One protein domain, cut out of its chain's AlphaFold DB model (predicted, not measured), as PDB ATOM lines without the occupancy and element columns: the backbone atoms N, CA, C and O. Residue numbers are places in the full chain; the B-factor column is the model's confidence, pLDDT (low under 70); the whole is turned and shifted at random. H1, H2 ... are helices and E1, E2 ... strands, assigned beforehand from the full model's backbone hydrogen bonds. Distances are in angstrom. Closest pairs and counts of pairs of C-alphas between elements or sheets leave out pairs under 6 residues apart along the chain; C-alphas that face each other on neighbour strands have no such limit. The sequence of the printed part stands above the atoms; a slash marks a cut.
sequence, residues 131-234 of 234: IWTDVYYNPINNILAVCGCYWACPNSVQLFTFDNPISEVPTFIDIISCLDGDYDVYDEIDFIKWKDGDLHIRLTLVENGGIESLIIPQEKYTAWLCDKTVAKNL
ATOM      1  N   ILE A 131      98.541 198.642 132.784       96.69
ATOM      2  CA  ILE A 131      98.569 198.975 134.206       96.69
ATOM      3  C   ILE A 131      99.895 198.475 134.771       96.69
ATOM      4  O   ILE A 131     100.084 197.276 134.949       96.69
ATOM      5  N   TRP A 132     100.819 199.388 135.069       97.19
ATOM      6  CA  TRP A 132     102.109 199.033 135.667       97.19
ATOM      7  C   TRP A 132     101.902 198.583 137.113       97.19
ATOM      8  O   TRP A 132     101.406 199.369 137.914       97.19
ATOM      9  N   THR A 133     102.293 197.366 137.465       97.00
ATOM     10  CA  THR A 133     102.158 196.823 138.827       97.00
ATOM     11  C   THR A 133     103.498 196.638 139.522       97.00
ATOM     12  O   THR A 133     103.545 196.593 140.747       97.00
ATOM     13  N   ASP A 134     104.597 196.565 138.770       97.62
ATOM     14  CA  ASP A 134     105.947 196.534 139.322       97.62
ATOM     15  C   ASP A 134     106.995 196.911 138.267       97.62
ATOM     16  O   ASP A 134     106.735 196.839 137.064       97.62
ATOM     17  N   VAL A 135     108.200 197.285 138.701       98.00
ATOM     18  CA  VAL A 135     109.310 197.631 137.803       98.00
ATOM     19  C   VAL A 135     110.657 197.112 138.301       98.00
ATOM     20  O   VAL A 135     110.991 197.197 139.483       98.00
ATOM     21  N   TYR A 136     111.477 196.639 137.363       98.31
ATOM     22  CA  TYR A 136     112.803 196.087 137.626       98.31
ATOM     23  C   TYR A 136     113.847 196.708 136.702       98.31
ATOM     24  O   TYR A 136     113.815 196.525 135.485       98.31
ATOM     25  N   TYR A 137     114.807 197.421 137.288       98.50
ATOM     26  CA  TYR A 137     115.842 198.149 136.556       98.50
ATOM     27  C   TYR A 137     117.076 197.310 136.249       98.50
ATOM     28  O   TYR A 137     117.612 196.627 137.123       98.50
ATOM     29  N   ASN A 138     117.567 197.446 135.020       98.00
ATOM     30  CA  ASN A 138     118.844 196.915 134.582       98.00
ATOM     31  C   ASN A 138     119.914 198.029 134.534       98.00
ATOM     32  O   ASN A 138     119.919 198.847 133.606       98.00
ATOM     33  N   PRO A 139     120.870 198.062 135.486       95.31
ATOM     34  CA  PRO A 139     121.900 199.102 135.542       95.31
ATOM     35  C   PRO A 139     122.968 198.989 134.444       95.31
ATOM     36  O   PRO A 139     123.758 199.917 134.264       95.31
ATOM     37  N   ILE A 140     123.026 197.876 133.704       96.25
ATOM     38  CA  ILE A 140     124.012 197.691 132.631       96.25
ATOM     39  C   ILE A 140     123.661 198.581 131.432       96.25
ATOM     40  O   ILE A 140     124.547 199.225 130.854       96.25
ATOM     41  N   ASN A 141     122.373 198.680 131.099       95.69
ATOM     42  CA  ASN A 141     121.894 199.275 129.850       95.69
ATOM     43  C   ASN A 141     120.678 200.206 129.984       95.69
ATOM     44  O   ASN A 141     120.127 200.598 128.965       95.69
ATOM     45  N   ASN A 142     120.296 200.590 131.203       97.06
ATOM     46  CA  ASN A 142     119.200 201.523 131.471       97.06
ATOM     47  C   ASN A 142     117.824 201.066 130.966       97.06
ATOM     48  O   ASN A 142     117.034 201.888 130.506       97.06
ATOM     49  N   ILE A 143     117.518 199.775 131.053       98.12
ATOM     50  CA  ILE A 143     116.197 199.255 130.679       98.12
ATOM     51  C   ILE A 143     115.390 198.914 131.927       98.12
ATOM     52  O   ILE A 143     115.920 198.392 132.911       98.12
ATOM     53  N   LEU A 144     114.095 199.215 131.881       98.50
ATOM     54  CA  LEU A 144     113.117 198.748 132.855       98.50
ATOM     55  C   LEU A 144     112.369 197.551 132.278       98.50
ATOM     56  O   LEU A 144     111.846 197.639 131.172       98.50
ATOM     57  N   ALA A 145     112.275 196.470 133.048       98.50
ATOM     58  CA  ALA A 145     111.222 195.479 132.877       98.50
ATOM     59  C   ALA A 145     110.034 195.907 133.731       98.50
ATOM     60  O   ALA A 145     110.138 195.978 134.956       98.50
ATOM     61  N   VAL A 146     108.930 196.227 133.074       98.31
ATOM     62  CA  VAL A 146     107.691 196.680 133.694       98.31
ATOM     63  C   VAL A 146     106.717 195.518 133.685       98.31
ATOM     64  O   VAL A 146     106.303 195.071 132.619       98.31
ATOM     65  N   CYS A 147     106.365 195.041 134.872       97.81
ATOM     66  CA  CYS A 147     105.316 194.044 135.051       97.81
ATOM     67  C   CYS A 147     103.969 194.749 135.136       97.81
ATOM     68  O   CYS A 147     103.875 195.869 135.652       97.81
ATOM     69  N   GLY A 148     102.930 194.099 134.638       96.94
ATOM     70  CA  GLY A 148     101.615 194.698 134.610       96.94
ATOM     71  C   GLY A 148     100.624 193.897 133.803       96.94
ATOM     72  O   GLY A 148     100.931 192.841 133.257       96.94
ATOM     73  N   CYS A 149      99.422 194.430 133.695       95.00
ATOM     74  CA  CYS A 149      98.384 193.807 132.901       95.00
ATOM     75  C   CYS A 149      97.449 194.847 132.301       95.00
ATOM     76  O   CYS A 149      97.454 196.031 132.645       95.00
ATOM     77  N   TYR A 150      96.637 194.365 131.381       93.94
ATOM     78  CA  TYR A 150      95.371 194.983 131.034       93.94
ATOM     79  C   TYR A 150      94.329 194.536 132.078       93.94
ATOM     80  O   TYR A 150      94.487 193.506 132.738       93.94
ATOM     81  N   TRP A 151      93.299 195.339 132.310       91.44
ATOM     82  CA  TRP A 151      92.256 195.073 133.288       91.44
ATOM     83  C   TRP A 151      91.629 193.693 133.063       91.44
ATOM     84  O   TRP A 151      91.056 193.406 132.016       91.44
ATOM     85  N   ALA A 152      91.713 192.848 134.095       88.56
ATOM     86  CA  ALA A 152      91.255 191.458 134.069       88.56
ATOM     87  C   ALA A 152      91.928 190.564 133.002       88.56
ATOM     88  O   ALA A 152      91.411 189.486 132.705       88.56
ATOM     89  N   CYS A 153      93.084 190.969 132.473       91.56
ATOM     90  CA  CYS A 153      93.941 190.143 131.626       91.56
ATOM     91  C   CYS A 153      95.103 189.525 132.430       91.56
ATOM     92  O   CYS A 153      95.442 190.034 133.506       91.56
ATOM     93  N   PRO A 154      95.729 188.453 131.911       91.94
ATOM     94  CA  PRO A 154      96.952 187.889 132.477       91.94
ATOM     95  C   PRO A 154      98.102 188.900 132.593       91.94
ATOM     96  O   PRO A 154      98.118 189.946 131.934       91.94
ATOM     97  N   ASN A 155      99.077 188.569 133.440       93.69
ATOM     98  CA  ASN A 155     100.284 189.368 133.611       93.69
ATOM     99  C   ASN A 155     101.149 189.342 132.341       93.69
ATOM    100  O   ASN A 155     101.265 188.330 131.649       93.69
ATOM    101  N   SER A 156     101.784 190.468 132.048       95.44
ATOM    102  CA  SER A 156     102.751 190.609 130.968       95.44
ATOM    103  C   SER A 156     103.930 191.469 131.421       95.44
ATOM    104  O   SER A 156     103.918 192.108 132.480       95.44
ATOM    105  N   VAL A 157     104.975 191.489 130.596       97.56
ATOM    106  CA  VAL A 157     106.174 192.294 130.804       97.56
ATOM    107  C   VAL A 157     106.432 193.153 129.572       97.56
ATOM    108  O   VAL A 157     106.635 192.650 128.469       97.56
ATOM    109  N   GLN A 158     106.495 194.464 129.781       97.69
ATOM    110  CA  GLN A 158     106.932 195.436 128.781       97.69
ATOM    111  C   GLN A 158     108.349 195.916 129.104       97.69
ATOM    112  O   GLN A 158     108.724 196.016 130.275       97.69
ATOM    113  N   LEU A 159     109.148 196.231 128.083       98.38
ATOM    114  CA  LEU A 159     110.473 196.827 128.279       98.38
ATOM    115  C   LEU A 159     110.462 198.294 127.888       98.38
ATOM    116  O   LEU A 159     110.033 198.613 126.786       98.38
ATOM    117  N   PHE A 160     110.990 199.153 128.757       97.81
ATOM    118  CA  PHE A 160     111.098 200.595 128.532       97.81
ATOM    119  C   PHE A 160     112.556 201.043 128.541       97.81
ATOM    120  O   PHE A 160     113.338 200.619 129.399       97.81
ATOM    121  N   THR A 161     112.913 201.946 127.628       97.12
ATOM    122  CA  THR A 161     114.155 202.713 127.741       97.12
ATOM    123  C   THR A 161     114.057 203.677 128.918       97.12
ATOM    124  O   THR A 161     113.014 204.281 129.173       97.12
ATOM    125  N   PHE A 162     115.154 203.819 129.658       97.25
ATOM    126  CA  PHE A 162     115.205 204.643 130.863       97.25
ATOM    127  C   PHE A 162     116.480 205.487 130.945       97.25
ATOM    128  O   PHE A 162     116.921 205.859 132.025       97.25
ATOM    129  N   ASP A 163     117.074 205.826 129.798       95.88
ATOM    130  CA  ASP A 163     118.293 206.643 129.728       95.88
ATOM    131  C   ASP A 163     118.120 208.043 130.335       95.88
ATOM    132  O   ASP A 163     119.058 208.598 130.914       95.88
ATOM    133  N   ASN A 164     116.911 208.604 130.221       95.44
ATOM    134  CA  ASN A 164     116.507 209.841 130.877       95.44
ATOM    135  C   ASN A 164     115.271 209.589 131.766       95.44
ATOM    136  O   ASN A 164     114.149 209.649 131.259       95.44
ATOM    137  N   PRO A 165     115.459 209.350 133.079       96.06
ATOM    138  CA  PRO A 165     114.384 209.002 134.013       96.06
ATOM    139  C   PRO A 165     113.200 209.978 134.090       96.06
ATOM    140  O   PRO A 165     112.100 209.575 134.444       96.06
ATOM    141  N   ILE A 166     113.409 211.256 133.764       95.56
ATOM    142  CA  ILE A 166     112.370 212.302 133.791       95.56
ATOM    143  C   ILE A 166     111.805 212.618 132.395       95.56
ATOM    144  O   ILE A 166     111.164 213.648 132.205       95.56
ATOM    145  N   SER A 167     112.065 211.764 131.399       91.75
ATOM    146  CA  SER A 167     111.498 211.893 130.054       91.75
ATOM    147  C   SER A 167     110.049 211.415 130.012       91.75
ATOM    148  O   SER A 167     109.751 210.313 130.456       91.75
ATOM    149  N   GLU A 168     109.165 212.197 129.397       84.75
ATOM    150  CA  GLU A 168     107.766 211.799 129.167       84.75
ATOM    151  C   GLU A 168     107.586 210.874 127.954       84.75
ATOM    152  O   GLU A 168     106.498 210.345 127.751       84.75
ATOM    153  N   VAL A 169     108.640 210.676 127.154       86.81
ATOM    154  CA  VAL A 169     108.586 209.960 125.868       86.81
ATOM    155  C   VAL A 169     109.561 208.776 125.799       86.81
ATOM    156  O   VAL A 169     110.409 208.728 124.902       86.81
ATOM    157  N   PRO A 170     109.549 207.836 126.766       89.19
ATOM    158  CA  PRO A 170     110.364 206.636 126.643       89.19
ATOM    159  C   PRO A 170     109.897 205.778 125.460       89.19
ATOM    160  O   PRO A 170     108.720 205.753 125.083       89.19
ATOM    161  N   THR A 171     110.839 205.027 124.902       94.12
ATOM    162  CA  THR A 171     110.557 203.995 123.905       94.12
ATOM    163  C   THR A 171     110.290 202.686 124.625       94.12
ATOM    164  O   THR A 171     110.966 202.372 125.605       94.12
ATOM    165  N   PHE A 172     109.329 201.910 124.142       96.19
ATOM    166  CA  PHE A 172     108.981 200.637 124.748       96.19
ATOM    167  C   PHE A 172     108.570 199.574 123.739       96.19
ATOM    168  O   PHE A 172     108.183 199.881 122.609       96.19
ATOM    169  N   ILE A 173     108.631 198.323 124.183       96.56
ATOM    170  CA  ILE A 173     108.085 197.154 123.491       96.56
ATOM    171  C   ILE A 173     107.207 196.342 124.445       96.56
ATOM    172  O   ILE A 173     107.444 196.323 125.655       96.56
ATOM    173  N   ASP A 174     106.225 195.642 123.885       94.31
ATOM    174  CA  ASP A 174     105.550 194.524 124.549       94.31
ATOM    175  C   ASP A 174     106.298 193.238 124.184       94.31
ATOM    176  O   ASP A 174     106.502 192.968 122.997       94.31
ATOM    177  N   ILE A 175     106.766 192.484 125.185       94.94
ATOM    178  CA  ILE A 175     107.565 191.279 124.936       94.94
ATOM    179  C   ILE A 175     106.741 190.240 124.186       94.94
ATOM    180  O   ILE A 175     107.288 189.636 123.266       94.94
ATOM    181  N   ILE A 176     105.460 190.054 124.530       91.44
ATOM    182  CA  ILE A 176     104.612 189.030 123.896       91.44
ATOM    183  C   ILE A 176     104.550 189.280 122.386       91.44
ATOM    184  O   ILE A 176     104.861 188.386 121.603       91.44
ATOM    185  N   SER A 177     104.333 190.535 121.983       89.50
ATOM    186  CA  SER A 177     104.289 190.936 120.570       89.50
ATOM    187  C   SER A 177     105.622 190.804 119.824       89.50
ATOM    188  O   SER A 177     105.658 190.954 118.604       89.50
ATOM    189  N   CYS A 178     106.729 190.558 120.530       92.94
ATOM    190  CA  CYS A 178     108.043 190.300 119.939       92.94
ATOM    191  C   CYS A 178     108.384 188.800 119.852       92.94
ATOM    192  O   CYS A 178     109.404 188.443 119.254       92.94
ATOM    193  N   LEU A 179     107.594 187.928 120.487       91.81
ATOM    194  CA  LEU A 179     107.769 186.477 120.448       91.81
ATOM    195  C   LEU A 179     106.967 185.864 119.293       91.81
ATOM    196  O   LEU A 179     105.923 186.373 118.891       91.81
ATOM    197  N   ASP A 180     107.445 184.733 118.776       87.81
ATOM    198  CA  ASP A 180     106.731 183.999 117.731       87.81
ATOM    199  C   ASP A 180     105.415 183.437 118.288       87.81
ATOM    200  O   ASP A 180     105.425 182.682 119.261       87.81
ATOM    201  N   GLY A 181     104.297 183.794 117.652       82.25
ATOM    202  CA  GLY A 181     102.954 183.344 118.027       82.25
ATOM    203  C   GLY A 181     102.161 184.311 118.909       82.25
ATOM    204  O   GLY A 181     100.948 184.155 118.989       82.25
ATOM    205  N   ASP A 182     102.800 185.331 119.496       86.25
ATOM    206  CA  ASP A 182     102.131 186.382 120.285       86.25
ATOM    207  C   ASP A 182     101.165 185.788 121.350       86.25
ATOM    208  O   ASP A 182     101.407 184.706 121.901       86.25
ATOM    209  N   TYR A 183     100.058 186.475 121.630       85.38
ATOM    210  CA  TYR A 183      99.001 186.032 122.546       85.38
ATOM    211  C   TYR A 183      98.257 184.749 122.111       85.38
ATOM    212  O   TYR A 183      97.462 184.227 122.891       85.38
ATOM    213  N   ASP A 184      98.495 184.203 120.910       89.75
ATOM    214  CA  ASP A 184      97.916 182.905 120.513       89.75
ATOM    215  C   ASP A 184      98.672 181.722 121.147       89.75
ATOM    216  O   ASP A 184      98.137 180.614 121.238       89.75
ATOM    217  N   VAL A 185      99.922 181.942 121.574       91.69
ATOM    218  CA  VAL A 185     100.792 180.904 122.154       91.69
ATOM    219  C   VAL A 185     101.025 181.126 123.644       91.69
ATOM    220  O   VAL A 185     101.033 180.154 124.405       91.69
ATOM    221  N   TYR A 186     101.196 182.377 124.073       92.62
ATOM    222  CA  TYR A 186     101.546 182.715 125.454       92.62
ATOM    223  C   TYR A 186     100.406 183.459 126.147       92.62
ATOM    224  O   TYR A 186      99.952 184.495 125.669       92.62
ATOM    225  N   ASP A 187      99.972 182.924 127.285       92.75
ATOM    226  CA  ASP A 187      98.903 183.489 128.111       92.75
ATOM    227  C   ASP A 187      99.468 184.526 129.086       92.75
ATOM    228  O   ASP A 187      98.984 185.648 129.166       92.75
ATOM    229  N   GLU A 188     100.550 184.175 129.786       94.31
ATOM    230  CA  GLU A 188     101.154 185.001 130.835       94.31
ATOM    231  C   GLU A 188     102.674 185.090 130.663       94.31
ATOM    232  O   GLU A 188     103.335 184.096 130.336       94.31
ATOM    233  N   ILE A 189     103.233 186.273 130.929       95.94
ATOM    234  CA  ILE A 189     104.676 186.482 131.065       95.94
ATOM    235  C   ILE A 189     104.989 187.083 132.429       95.94
ATOM    236  O   ILE A 189     104.510 188.161 132.772       95.94
ATOM    237  N   ASP A 190     105.915 186.445 133.142       97.00
ATOM    238  CA  ASP A 190     106.469 186.956 134.388       97.00
ATOM    239  C   ASP A 190     107.945 187.305 134.259       97.00
ATOM    240  O   ASP A 190     108.765 186.520 133.767       97.00
ATOM    241  N   PHE A 191     108.319 188.453 134.818       98.31
ATOM    242  CA  PHE A 191     109.715 188.782 135.056       98.31
ATOM    243  C   PHE A 191     110.292 187.882 136.153       98.31
ATOM    244  O   PHE A 191     109.731 187.772 137.242       98.31
ATOM    245  N   ILE A 192     111.456 187.282 135.895       98.25
ATOM    246  CA  ILE A 192     112.185 186.502 136.901       98.25
ATOM    247  C   ILE A 192     113.375 187.288 137.440       98.25
ATOM    248  O   ILE A 192     113.530 187.407 138.655       98.25
ATOM    249  N   LYS A 193     114.256 187.775 136.557       98.38
ATOM    250  CA  LYS A 193     115.431 188.577 136.934       98.38
ATOM    251  C   LYS A 193     116.156 189.155 135.724       98.38
ATOM    252  O   LYS A 193     116.081 188.627 134.617       98.38
ATOM    253  N   TRP A 194     116.990 190.145 136.008       98.31
ATOM    254  CA  TRP A 194     118.136 190.497 135.179       98.31
ATOM    255  C   TRP A 194     119.350 189.664 135.600       98.31
ATOM    256  O   TRP A 194     119.613 189.516 136.798       98.31
ATOM    257  N   LYS A 195     120.107 189.128 134.642       98.00
ATOM    258  CA  LYS A 195     121.388 188.464 134.914       98.00
ATOM    259  C   LYS A 195     122.394 188.812 133.827       98.00
ATOM    260  O   LYS A 195     122.165 188.492 132.673       98.00
ATOM    261  N   ASP A 196     123.495 189.459 134.205       96.56
ATOM    262  CA  ASP A 196     124.569 189.848 133.276       96.56
ATOM    263  C   ASP A 196     124.067 190.665 132.066       96.56
ATOM    264  O   ASP A 196     124.666 190.661 130.999       96.56
ATOM    265  N   GLY A 197     122.955 191.385 132.247       96.56
ATOM    266  CA  GLY A 197     122.270 192.136 131.198       96.56
ATOM    267  C   GLY A 197     121.104 191.369 130.579       96.56
ATOM    268  O   GLY A 197     120.135 191.992 130.166       96.56
ATOM    269  N   ASP A 198     121.114 190.043 130.586       98.31
ATOM    270  CA  ASP A 198     120.064 189.235 129.973       98.31
ATOM    271  C   ASP A 198     118.772 189.238 130.791       98.31
ATOM    272  O   ASP A 198     118.772 189.285 132.029       98.31
ATOM    273  N   LEU A 199     117.655 189.175 130.069       98.56
ATOM    274  CA  LEU A 199     116.320 189.132 130.638       98.56
ATOM    275  C   LEU A 199     115.890 187.678 130.827       98.56
ATOM    276  O   LEU A 199     115.772 186.929 129.860       98.56
ATOM    277  N   HIS A 200     115.615 187.289 132.068       98.56
ATOM    278  CA  HIS A 200     115.006 186.004 132.382       98.56
ATOM    279  C   HIS A 200     113.518 186.194 132.651       98.56
ATOM    280  O   HIS A 200     113.147 186.947 133.558       98.56
ATOM    281  N   ILE A 201     112.690 185.460 131.914       98.12
ATOM    282  CA  ILE A 201     111.236 185.445 132.076       98.12
ATOM    283  C   ILE A 201     110.707 184.021 132.182       98.12
ATOM    284  O   ILE A 201     111.360 183.051 131.778       98.12
ATOM    285  N   ARG A 202     109.504 183.915 132.729       97.75
ATOM    286  CA  ARG A 202     108.686 182.709 132.723       97.75
ATOM    287  C   ARG A 202     107.470 182.957 131.838       97.75
ATOM    288  O   ARG A 202     106.901 184.041 131.896       97.75
ATOM    289  N   LEU A 203     107.118 181.964 131.034       96.12
ATOM    290  CA  LEU A 203     106.003 181.991 130.096       96.12
ATOM    291  C   LEU A 203     104.998 180.910 130.492       96.12
ATOM    292  O   LEU A 203     105.414 179.792 130.811       96.12
ATOM    293  N   THR A 204     103.709 181.223 130.430       96.31
ATOM    294  CA  THR A 204     102.621 180.243 130.539       96.31
ATOM    295  C   THR A 204     102.001 180.039 129.158       96.31
ATOM    296  O   THR A 204     101.623 181.009 128.506       96.31
ATOM    297  N   LEU A 205     101.915 178.794 128.692       95.00
ATOM    298  CA  LEU A 205     101.370 178.448 127.376       95.00
ATOM    299  C   LEU A 205      99.836 178.416 127.384       95.00
ATOM    300  O   LEU A 205      99.239 177.795 128.265       95.00
ATOM    301  N   VAL A 206      99.210 178.978 126.347       93.88
ATOM    302  CA  VAL A 206      97.742 178.990 126.177       93.88
ATOM    303  C   VAL A 206      97.170 177.574 126.057       93.88
ATOM    304  O   VAL A 206      96.136 177.267 126.644       93.88
ATOM    305  N   GLU A 207      97.835 176.688 125.305       92.69
ATOM    306  CA  GLU A 207      97.281 175.373 124.939       92.69
ATOM    307  C   GLU A 207      97.002 174.473 126.155       92.69
ATOM    308  O   GLU A 207      96.008 173.746 126.183       92.69
ATOM    309  N   ASN A 208      97.890 174.487 127.151       92.69
ATOM    310  CA  ASN A 208      97.861 173.519 128.250       92.69
ATOM    311  C   ASN A 208      98.244 174.089 129.627       92.69
ATOM    312  O   ASN A 208      98.323 173.318 130.587       92.69
ATOM    313  N   GLY A 209      98.504 175.396 129.744       93.81
ATOM    314  CA  GLY A 209      98.996 176.019 130.978       93.81
ATOM    315  C   GLY A 209     100.416 175.590 131.366       93.81
ATOM    316  O   GLY A 209     100.822 175.744 132.519       93.81
ATOM    317  N   GLY A 210     101.164 174.991 130.436       95.69
ATOM    318  CA  GLY A 210     102.550 174.589 130.626       95.69
ATOM    319  C   GLY A 210     103.440 175.797 130.887       95.69
ATOM    320  O   GLY A 210     103.219 176.872 130.338       95.69
ATOM    321  N   ILE A 211     104.448 175.612 131.738       96.50
ATOM    322  CA  ILE A 211     105.358 176.681 132.140       96.50
ATOM    323  C   ILE A 211     106.712 176.475 131.477       96.50
ATOM    324  O   ILE A 211     107.343 175.429 131.647       96.50
ATOM    325  N   GLU A 212     107.198 177.515 130.812       95.38
ATOM    326  CA  GLU A 212     108.521 177.552 130.203       95.38
ATOM    327  C   GLU A 212     109.358 178.698 130.774       95.38
ATOM    328  O   GLU A 212     108.848 179.697 131.279       95.38
ATOM    329  N   SER A 213     110.679 178.546 130.736       96.50
ATOM    330  CA  SER A 213     111.616 179.615 131.086       96.50
ATOM    331  C   SER A 213     112.357 180.051 129.838       96.50
ATOM    332  O   SER A 213     112.965 179.221 129.162       96.50
ATOM    333  N   LEU A 214     112.356 181.354 129.572       96.88
ATOM    334  CA  LEU A 214     113.045 181.939 128.432       96.88
ATOM    335  C   LEU A 214     114.105 182.931 128.913       96.88
ATOM    336  O   LEU A 214     113.879 183.740 129.814       96.88
ATOM    337  N   ILE A 215     115.278 182.856 128.290       98.25
ATOM    338  CA  ILE A 215     116.348 183.839 128.442       98.25
ATOM    339  C   ILE A 215     116.394 184.635 127.144       98.25
ATOM    340  O   ILE A 215     116.619 184.067 126.076       98.25
ATOM    341  N   ILE A 216     116.171 185.941 127.238       98.12
ATOM    342  CA  ILE A 216     116.251 186.866 126.113       98.12
ATOM    343  C   ILE A 216     117.572 187.635 126.241       98.12
ATOM    344  O   ILE A 216     117.713 188.443 127.167       98.12
ATOM    345  N   PRO A 217     118.542 187.394 125.336       98.12
ATOM    346  CA  PRO A 217     119.835 188.059 125.393       98.12
ATOM    347  C   PRO A 217     119.719 189.574 125.247       98.12
ATOM    348  O   PRO A 217     118.856 190.059 124.507       98.12
ATOM    349  N   GLN A 218     120.641 190.311 125.871       97.62
ATOM    350  CA  GLN A 218     120.676 191.773 125.806       97.62
ATOM    351  C   GLN A 218     120.589 192.325 124.383       97.62
ATOM    352  O   GLN A 218     119.825 193.253 124.109       97.62
ATOM    353  N   GLU A 219     121.365 191.751 123.470       97.25
ATOM    354  CA  GLU A 219     121.411 192.178 122.073       97.25
ATOM    355  C   GLU A 219     120.044 192.042 121.392       97.25
ATOM    356  O   GLU A 219     119.652 192.914 120.618       97.25
ATOM    357  N   LYS A 220     119.283 190.993 121.735       97.62
ATOM    358  CA  LYS A 220     117.992 190.688 121.111       97.62
ATOM    359  C   LYS A 220     116.935 191.727 121.472       97.62
ATOM    360  O   LYS A 220     116.352 192.333 120.578       97.62
ATOM    361  N   TYR A 221     116.709 191.979 122.762       97.19
ATOM    362  CA  TYR A 221     115.680 192.948 123.150       97.19
ATOM    363  C   TYR A 221     116.098 194.398 122.879       97.19
ATOM    364  O   TYR A 221     115.248 195.261 122.672       97.19
ATOM    365  N   THR A 222     117.403 194.679 122.842       96.12
ATOM    366  CA  THR A 222     117.907 196.003 122.462       96.12
ATOM    367  C   THR A 222     117.662 196.256 120.974       96.12
ATOM    368  O   THR A 222     117.263 197.358 120.599       96.12
ATOM    369  N   ALA A 223     117.833 195.233 120.127       96.69
ATOM    370  CA  ALA A 223     117.472 195.308 118.715       96.69
ATOM    371  C   ALA A 223     115.971 195.581 118.533       96.69
ATOM    372  O   ALA A 223     115.618 196.462 117.752       96.69
ATOM    373  N   TRP A 224     115.102 194.917 119.305       97.06
ATOM    374  CA  TRP A 224     113.662 195.201 119.297       97.06
ATOM    375  C   TRP A 224     113.343 196.649 119.679       97.06
ATOM    376  O   TRP A 224     112.580 197.303 118.981       97.06
ATOM    377  N   LEU A 225     113.972 197.192 120.727       95.62
ATOM    378  CA  LEU A 225     113.784 198.594 121.134       95.62
ATOM    379  C   LEU A 225     114.248 199.610 120.072       95.62
ATOM    380  O   LEU A 225     113.796 200.754 120.076       95.62
ATOM    381  N   CYS A 226     115.138 199.214 119.159       93.94
ATOM    382  CA  CYS A 226     115.574 200.033 118.024       93.94
ATOM    383  C   CYS A 226     114.731 199.825 116.753       93.94
ATOM    384  O   CYS A 226     114.809 200.637 115.825       93.94
ATOM    385  N   ASP A 227     113.940 198.756 116.689       93.44
ATOM    386  CA  ASP A 227     113.121 198.415 115.535       93.44
ATOM    387  C   ASP A 227     111.768 199.134 115.596       93.44
ATOM    388  O   ASP A 227     110.891 198.812 116.393       93.44
ATOM    389  N   LYS A 228     111.569 200.092 114.688       89.31
ATOM    390  CA  LYS A 228     110.351 200.912 114.606       89.31
ATOM    391  C   LYS A 228     109.083 200.135 114.236       89.31
ATOM    392  O   LYS A 228     108.007 200.727 114.255       89.31
ATOM    393  N   THR A 229     109.194 198.870 113.838       88.50
ATOM    394  CA  THR A 229     108.030 198.021 113.549       88.50
ATOM    395  C   THR A 229     107.396 197.451 114.817       88.50
ATOM    396  O   THR A 229     106.189 197.216 114.827       88.50
ATOM    397  N   VAL A 230     108.173 197.304 115.895       90.25
ATOM    398  CA  VAL A 230     107.714 196.764 117.187       90.25
ATOM    399  C   VAL A 230     107.818 197.786 118.321       90.25
ATOM    400  O   VAL A 230     106.946 197.831 119.191       90.25
ATOM    401  N   ALA A 231     108.834 198.650 118.294       91.62
ATOM    402  CA  ALA A 231     109.041 199.696 119.280       91.62
ATOM    403  C   ALA A 231     108.048 200.845 119.105       91.62
ATOM    404  O   ALA A 231     107.836 201.378 118.011       91.62
ATOM    405  N   LYS A 232     107.471 201.267 120.224       90.19
ATOM    406  CA  LYS A 232     106.512 202.366 120.319       90.19
ATOM    407  C   LYS A 232     107.095 203.454 121.208       90.19
ATOM    408  O   LYS A 232     107.849 203.171 122.130       90.19
ATOM    409  N   ASN A 233     106.723 204.702 120.950       84.94
ATOM    410  CA  ASN A 233     106.988 205.790 121.887       84.94
ATOM    411  C   ASN A 233     105.729 206.047 122.709       84.94
ATOM    412  O   ASN A 233     104.622 206.145 122.149       84.94
ATOM    413  N   LEU A 234     105.909 206.162 124.023       79.31
ATOM    414  CA  LEU A 234     104.938 206.877 124.841       79.31
ATOM    415  C   LEU A 234     104.937 208.348 124.420       79.31
ATOM    416  O   LEU A 234     106.007 208.897 124.093       79.31
TER     417      LEU A 234
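What this domain is: This is residues 131 to 234 of the 234 residues of an uncharacterized protein of Treponema sp. OMZ 838 (UniProt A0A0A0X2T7). What is the main shape? Two small, strongly twisted sheets make a sandwich, two sheets only partly face to face: E5 covers E2 and E3, while E6 and E7 reach beyond them. The single helix H1 packs on E3 and E4 and grazes the second sheet with residues 218 to 222. What is it built of? The 104 printed residues hold seven named strands and then one named helix, mostly strand, in two antiparallel meanders, each strand the antiparallel neighbour of the one before: E1 E2 E3 E4 and E5 E6 E7. How large is it? It is compact, with a radius of gyration of the C-alphas of 13.2 A and spans of 41 by 30 by 26 A.

Where its parts are: Which residues form the larger sheet? They are E1, residues 131 to 138, 20.4 A long, from C-alpha 131 at (98.569, 198.975, 134.206); E2, 143 to 149, 18.8 A; E3, 156 to 161, 16.9 A; and E4, 171 to 174. E1 bends by 60 degrees at residue 134. Which form the smaller one? They are E5, residues 186 to 195, 22.7 A long; E6, 198 to 205, 21.7 A; and E7, 211 to 216, 16.1 A. E5 bends by 52 degrees at residue 192. Where is the helix? H1, residues 218 to 226, spans 12.4 A and ends at C-alpha 226, (115.574, 200.033, 118.024).

How they stand to each other: What pairs the strands? N 136 and O 145 of the hairpin E1 and E2 are 2.8 A apart, within hydrogen-bond range, as are N 146 and O 158 of E2 and E3 at 2.8 A and N 161 and O 171 of E3 and E4 at 2.8 A. In the other sheet, N 202 and O 190 of E5 and E6, 2.9 A, and N 216 and O 199 of E6 and E7, 2.8 A, are within range too. How near are the sheets? The closest C-alphas of E3 and E5 are those of Ser 156 and Ile 189, 4.6 A apart. E3 and E7 are apart. Where does H1 stand? It is on the larger sheet at a height of 9.4 A, across the strands at 69 degrees to E3 on the local plane; its closest C-alphas with E4 are those of Leu 225 and Ile 173, 6.3 A. In H1 every O i to N i+4 pair is within hydrogen-bond range.

The domain as a whole: Which C-alphas lie farthest apart? Those of Ile 166 and Asn 208, 41.8 A. Are there long links or cuts? The link E4 to E5, 11 residues, is long, and the printed part has no cut. After H1, residues 232 to 233 pair antiparallel with 171 to 172 of E4. How confident is the model? The mean pLDDT of the printed part is 94.6, and no printed residue is under 70.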